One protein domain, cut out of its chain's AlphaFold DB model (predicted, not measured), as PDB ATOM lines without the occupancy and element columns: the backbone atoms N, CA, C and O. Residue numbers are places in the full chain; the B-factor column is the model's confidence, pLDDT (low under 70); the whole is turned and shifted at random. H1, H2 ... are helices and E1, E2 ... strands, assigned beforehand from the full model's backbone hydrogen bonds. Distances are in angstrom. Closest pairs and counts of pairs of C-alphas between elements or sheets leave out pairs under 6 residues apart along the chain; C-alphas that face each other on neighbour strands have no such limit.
ATOM      1  N   ARG A  45     -61.343  67.484 -66.011       93.31
ATOM      2  CA  ARG A  45     -61.206  68.278 -64.775       93.31
ATOM      3  C   ARG A  45     -60.021  67.775 -63.963       93.31
ATOM      4  O   ARG A  45     -60.032  66.624 -63.506       93.31
ATOM      5  N   ARG A  46     -59.021  68.629 -63.743       91.44
ATOM      6  CA  ARG A  46     -57.879  68.293 -62.882       91.44
ATOM      7  C   ARG A  46     -58.251  68.427 -61.408       91.44
ATOM      8  O   ARG A  46     -59.207  69.109 -61.039       91.44
ATOM      9  N   ILE A  47     -57.517  67.704 -60.566       95.06
ATOM     10  CA  ILE A  47     -57.620  67.825 -59.111       95.06
ATOM     11  C   ILE A  47     -56.869  69.092 -58.706       95.06
ATOM     12  O   ILE A  47     -55.704  69.243 -59.051       95.06
ATOM     13  N   VAL A  48     -57.546  69.980 -57.982       94.88
ATOM     14  CA  VAL A  48     -56.986  71.242 -57.477       94.88
ATOM     15  C   VAL A  48     -56.484  71.069 -56.049       94.88
ATOM     16  O   VAL A  48     -55.449  71.607 -55.679       94.88
ATOM     17  N   ARG A  49     -57.205  70.291 -55.235       96.25
ATOM     18  CA  ARG A  49     -56.823  70.005 -53.851       96.25
ATOM     19  C   ARG A  49     -57.233  68.595 -53.475       96.25
ATOM     20  O   ARG A  49     -58.301  68.122 -53.864       96.25
ATOM     21  N   LYS A  50     -56.395  67.933 -52.690       97.06
ATOM     22  CA  LYS A  50     -56.694  66.642 -52.079       97.06
ATOM     23  C   LYS A  50     -56.316  66.726 -50.608       97.06
ATOM     24  O   LYS A  50     -55.165  66.995 -50.293       97.06
ATOM     25  N   GLU A  51     -57.284  66.527 -49.725       96.50
ATOM     26  CA  GLU A  51     -57.089  66.636 -48.277       96.50
ATOM     27  C   GLU A  51     -57.758  65.476 -47.535       96.50
ATOM     28  O   GLU A  51     -58.728  64.879 -48.013       96.50
ATOM     29  N   ARG A  52     -57.208  65.128 -46.372       96.50
ATOM     30  CA  ARG A  52     -57.696  64.040 -45.524       96.50
ATOM     31  C   ARG A  52     -58.614  64.616 -44.448       96.50
ATOM     32  O   ARG A  52     -58.180  65.449 -43.665       96.50
ATOM     33  N   ILE A  53     -59.862  64.157 -44.398       95.50
ATOM     34  CA  ILE A  53     -60.837  64.540 -43.368       95.50
ATOM     35  C   ILE A  53     -61.216  63.273 -42.604       95.50
ATOM     36  O   ILE A  53     -61.987  62.441 -43.093       95.50
ATOM     37  N   GLY A  54     -60.601  63.095 -41.431       94.69
ATOM     38  CA  GLY A  54     -60.716  61.881 -40.623       94.69
ATOM     39  C   GLY A  54     -60.366  60.628 -41.429       94.69
ATOM     40  O   GLY A  54     -59.256  60.486 -41.945       94.69
ATOM     41  N   ALA A  55     -61.345  59.735 -41.583       94.50
ATOM     42  CA  ALA A  55     -61.197  58.485 -42.320       94.50
ATOM     43  C   ALA A  55     -61.426  58.597 -43.848       94.50
ATOM     44  O   ALA A  55     -61.295  57.589 -44.554       94.50
ATOM     45  N   ARG A  56     -61.710  59.785 -44.413       95.00
ATOM     46  CA  ARG A  56     -62.020  59.967 -45.853       95.00
ATOM     47  C   ARG A  56     -61.087  60.952 -46.562       95.00
ATOM     48  O   ARG A  56     -60.552  61.875 -45.958       95.00
ATOM     49  N   TRP A  57     -60.865  60.742 -47.860       96.31
ATOM     50  CA  TRP A  57     -60.188  61.710 -48.731       96.31
ATOM     51  C   TRP A  57     -61.226  62.614 -49.393       96.31
ATOM     52  O   TRP A  57     -62.132  62.120 -50.062       96.31
ATOM     53  N   LYS A  58     -61.076  63.929 -49.243       96.31
ATOM     54  CA  LYS A  58     -61.839  64.929 -49.989       96.31
ATOM     55  C   LYS A  58     -60.995  65.407 -51.164       96.31
ATOM     56  O   LYS A  58     -59.866  65.863 -50.988       96.31
ATOM     57  N   VAL A  59     -61.538  65.270 -52.370       97.06
ATOM     58  CA  VAL A  59     -60.887  65.679 -53.618       97.06
ATOM     59  C   VAL A  59     -61.686  66.822 -54.226       97.06
ATOM     60  O   VAL A  59     -62.828  66.633 -54.638       97.06
ATOM     61  N   THR A  60     -61.074  67.994 -54.313       96.19
ATOM     62  CA  THR A  60     -61.633  69.162 -54.993       96.19
ATOM     63  C   THR A  60     -61.064  69.224 -56.402       96.19
ATOM     64  O   THR A  60     -59.849  69.158 -56.597       96.19
ATOM     65  N   ARG A  61     -61.941  69.341 -57.398       96.19
ATOM     66  CA  ARG A  61     -61.584  69.417 -58.820       96.19
ATOM     67  C   ARG A  61     -61.916  70.793 -59.385       96.19
ATOM     68  O   ARG A  61     -62.678  71.543 -58.783       96.19
ATOM     69  N   GLU A  62     -61.351  71.102 -60.547       95.12
ATOM     70  CA  GLU A  62     -61.684  72.305 -61.315       95.12
ATOM     71  C   GLU A  62     -63.203  72.400 -61.558       95.12
ATOM     72  O   GLU A  62     -63.861  71.388 -61.817       95.12
ATOM     73  N   LYS A  63     -63.759  73.619 -61.493       92.75
ATOM     74  CA  LYS A  63     -65.194  73.870 -61.723       92.75
ATOM     75  C   LYS A  63     -65.597  73.525 -63.158       92.75
ATOM     76  O   LYS A  63     -66.544  72.773 -63.380       92.75
ATOM     77  N   ASN A  64     -64.837  74.048 -64.117       93.00
ATOM     78  CA  ASN A  64     -65.051  73.824 -65.541       93.00
ATOM     79  C   ASN A  64     -64.062  72.775 -66.047       93.00
ATOM     80  O   ASN A  64     -62.893  72.780 -65.661       93.00
ATOM     81  N   ALA A  65     -64.535  71.877 -66.911       92.56
ATOM     82  CA  ALA A  65     -63.634  71.014 -67.658       92.56
ATOM     83  C   ALA A  65     -62.932  71.855 -68.725       92.56
ATOM     84  O   ALA A  65     -63.567  72.695 -69.358       92.56
ATOM     85  N   LYS A  66     -61.638  71.616 -68.920       92.12
ATOM     86  CA  LYS A  66     -60.853  72.265 -69.973       92.12
ATOM     87  C   LYS A  66     -60.198  71.205 -70.836       92.12
ATOM     88  O   LYS A  66     -59.815  70.152 -70.310       92.12
ATOM     89  N   SER A  67     -60.062  71.447 -72.131       92.25
ATOM     90  CA  SER A  67     -59.242  70.601 -72.998       92.25
ATOM     91  C   SER A  67     -57.753  70.879 -72.767       92.25
ATOM     92  O   SER A  67     -57.387  71.913 -72.197       92.25
ATOM     93  N   PRO A  68     -56.856  69.948 -73.119       89.69
ATOM     94  CA  PRO A  68     -55.424  70.221 -73.122       89.69
ATOM     95  C   PRO A  68     -55.064  71.447 -73.967       89.69
ATOM     96  O   PRO A  68     -54.290  72.272 -73.496       89.69
ATOM     97  N   TYR A  69     -55.702  71.624 -75.127       88.69
ATOM     98  CA  TYR A  69     -55.544  72.815 -75.962       88.69
ATOM     99  C   TYR A  69     -55.882  74.115 -75.217       88.69
ATOM    100  O   TYR A  69     -55.043  75.007 -75.112       88.69
ATOM    101  N   GLN A  70     -57.059  74.189 -74.587       88.56
ATOM    102  CA  GLN A  70     -57.460  75.359 -73.793       88.56
ATOM    103  C   GLN A  70     -56.453  75.667 -72.677       88.56
ATOM    104  O   GLN A  70     -56.173  76.827 -72.392       88.56
ATOM    105  N   ARG A  71     -55.856  74.638 -72.065       89.19
ATOM    106  CA  ARG A  71     -54.831  74.830 -71.027       89.19
ATOM    107  C   ARG A  71     -53.515  75.382 -71.562       89.19
ATOM    108  O   ARG A  71     -52.840  76.093 -70.826       89.19
ATOM    109  N   VAL A  72     -53.129  75.029 -72.788       87.00
ATOM    110  CA  VAL A  72     -51.930  75.587 -73.435       87.00
ATOM    111  C   VAL A  72     -52.144  77.069 -73.729       87.00
ATOM    112  O   VAL A  72     -51.272  77.877 -73.421       87.00
ATOM    113  N   LEU A  73     -53.326  77.444 -74.223       86.25
ATOM    114  CA  LEU A  73     -53.662  78.848 -74.481       86.25
ATOM    115  C   LEU A  73     -53.645  79.711 -73.213       86.25
ATOM    116  O   LEU A  73     -53.170  80.844 -73.243       86.25
ATOM    117  N   GLU A  74     -54.139  79.171 -72.099       86.44
ATOM    118  CA  GLU A  74     -54.194  79.867 -70.807       86.44
ATOM    119  C   GLU A  74     -52.827  80.018 -70.122       86.44
ATOM    120  O   GLU A  74     -52.705  80.793 -69.172       86.44
ATOM    121  N   LYS A  75     -51.792  79.289 -70.561       85.06
ATOM    122  CA  LYS A  75     -50.450  79.445 -70.000       85.06
ATOM    123  C   LYS A  75     -49.779  80.707 -70.536       85.06
ATOM    124  O   LYS A  75     -49.670  80.909 -71.744       85.06
ATOM    125  N   VAL A  76     -49.269  81.522 -69.618       75.56
ATOM    126  CA  VAL A  76     -48.524  82.749 -69.939       75.56
ATOM    127  C   VAL A  76     -47.117  82.427 -70.455       75.56
ATOM    128  O   VAL A  76     -46.652  83.090 -71.370       75.56
ATOM    129  N   ASP A  77     -46.501  81.347 -69.963       79.75
ATOM    130  CA  ASP A  77     -45.111  80.964 -70.276       79.75
ATOM    131  C   ASP A  77     -44.939  80.184 -71.593       79.75
ATOM    132  O   ASP A  77     -43.878  79.618 -71.843       79.75
ATOM    133  N   VAL A  78     -45.993  80.062 -72.403       78.00
ATOM    134  CA  VAL A  78     -45.928  79.379 -73.705       78.00
ATOM    135  C   VAL A  78     -45.808  80.436 -74.793       78.00
ATOM    136  O   VAL A  78     -46.631  81.358 -74.834       78.00
ATOM    137  N   ASP A  79     -44.803  80.286 -75.658       79.81
ATOM    138  CA  ASP A  79     -44.551  81.202 -76.766       79.81
ATOM    139  C   ASP A  79     -45.743  81.268 -77.732       79.81
ATOM    140  O   ASP A  79     -46.519  80.317 -77.880       79.81
ATOM    141  N   GLN A  80     -45.908  82.412 -78.396       71.94
ATOM    142  CA  GLN A  80     -47.018  82.610 -79.327       71.94
ATOM    143  C   GLN A  80     -46.942  81.654 -80.527       71.94
ATOM    144  O   GLN A  80     -47.989  81.214 -80.999       71.94
ATOM    145  N   GLY A  81     -45.743  81.260 -80.977       73.06
ATOM    146  CA  GLY A  81     -45.582  80.279 -82.054       73.06
ATOM    147  C   GLY A  81     -46.154  78.900 -81.704       73.06
ATOM    148  O   GLY A  81     -46.833  78.275 -82.521       73.06
ATOM    149  N   ASP A  82     -45.973  78.459 -80.458       73.56
ATOM    150  CA  ASP A  82     -46.494  77.176 -79.973       73.56
ATOM    151  C   ASP A  82     -48.025  77.185 -79.833       73.56
ATOM    152  O   ASP A  82     -48.690  76.169 -80.059       73.56
ATOM    153  N   LYS A  83     -48.607  78.343 -79.494       72.38
ATOM    154  CA  LYS A  83     -50.064  78.528 -79.422       72.38
ATOM    155  C   LYS A  83     -50.710  78.496 -80.807       72.38
ATOM    156  O   LYS A  83     -51.759  77.869 -80.957       72.38
ATOM    157  N   SER A  84     -50.064  79.095 -81.805       68.06
ATOM    158  CA  SER A  84     -50.515  79.075 -83.203       68.06
ATOM    159  C   SER A  84     -50.467  77.666 -83.804       68.06
ATOM    160  O   SER A  84     -51.437  77.218 -84.406       68.06
ATOM    161  N   ASN A  85     -49.404  76.894 -83.555       72.56
ATOM    162  CA  ASN A  85     -49.328  75.496 -84.009       72.56
ATOM    163  C   ASN A  85     -50.411  74.623 -83.348       72.56
ATOM    164  O   ASN A  85     -51.015  73.756 -83.977       72.56
ATOM    165  N   ALA A  86     -50.707  74.872 -82.069       70.25
ATOM    166  CA  ALA A  86     -51.804  74.198 -81.386       70.25
ATOM    167  C   ALA A  86     -53.176  74.540 -82.004       70.25
ATOM    168  O   ALA A  86     -54.051  73.681 -82.012       70.25
ATOM    169  N   GLN A  87     -53.353  75.753 -82.539       67.44
ATOM    170  CA  GLN A  87     -54.556  76.179 -83.263       67.44
ATOM    171  C   GLN A  87     -54.702  75.497 -84.624       67.44
ATOM    172  O   GLN A  87     -55.783  75.013 -84.939       67.44
ATOM    173  N   GLU A  88     -53.624  75.408 -85.405       69.62
ATOM    174  CA  GLU A  88     -53.626  74.821 -86.756       69.62
ATOM    175  C   GLU A  88     -53.927  73.315 -86.778       69.62
ATOM    176  O   GLU A  88     -54.297  72.763 -87.811       69.62
ATOM    177  N   ARG A  89     -53.781  72.634 -85.637       62.28
ATOM    178  CA  ARG A  89     -54.114  71.212 -85.473       62.28
ATOM    179  C   ARG A  89     -55.607  70.950 -85.212       62.28
ATOM    180  O   ARG A  89     -55.952  69.790 -84.974       62.28
ATOM    181  N   THR A  90     -56.448  71.990 -85.203       55.88
ATOM    182  CA  THR A  90     -57.917  71.929 -85.045       55.88
ATOM    183  C   THR A  90     -58.611  71.820 -86.392       55.88
ATOM    184  O   THR A  90     -59.524  70.969 -86.490       55.88
TER     185      THR A  90
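Overview. This is residues 45 to 90 of the 90 residues of an uncharacterized protein of Candidatus Roizmanbacteria bacterium CG_4_9_14_0_2_um_filter_39_13 (UniProt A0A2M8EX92). A long two-stranded hairpin, E1 and E2, makes one half of an extended rod, and two short helices, H1 and H2, make the other half, joined to it by a stretch with no named element. The turn of the strand hairpin sticks out at one end, where residues 52 to 57 stand free, and H2 is at the opposite end. The printed part has 46 residues, with two named strands followed by two named helices, and the strands form an antiparallel sheet in the order E1, E2. The class is mixed, helices and strands; the whole is extended, with a radius of gyration of the C-alphas of 15.6 A and spans of 48 by 20 by 12 A.

Along the chain. E1, residues 47 to 53, begins at C-alpha 47 (-57.620, 67.825, -59.111) and is 16.4 A long from first to last C-alpha. E2, residues 56 to 61, is 16.1 A long. H1, residues 68 to 74, is 10.0 A long. H2, residues 80 to 88, is 12.6 A long and ends at C-alpha 88 (-53.626, 74.821, -86.756).

Arrangement. E1 and E2 form a hairpin with a tight link, and their directions stand at 160 degrees. The C-alphas of Lys 50 and Val 59 face each other at 4.6 A. N 51 and O 58 are within hydrogen-bond range at 3.0 A, as are N 58 and O 51 at 2.8 A. E1 is apart from H1 and H2, and E2 is apart from H2. H1 and H2 form a helical hairpin and only just touch, with 3 pairs of C-alphas within 8 A; their closest C-alphas, those of Leu 73 and Lys 83, are 6.1 A apart. They run opposite ways at a tilt of 37 degrees, only just steep. In H1 and H2 every O i to N i+4 pair is within hydrogen-bond range.

Size, cuts and confidence. The C-alphas farthest apart, those of Gly 54 and Glu 88, are 48.4 A apart. The printed part has no cut and no long link, and it ends at Thr 90, the chain's last residue. Residues 76 to 81 also stand free. The mean pLDDT of the printed part is 85.9; residue 84 and residues 87 to 90 are under 70.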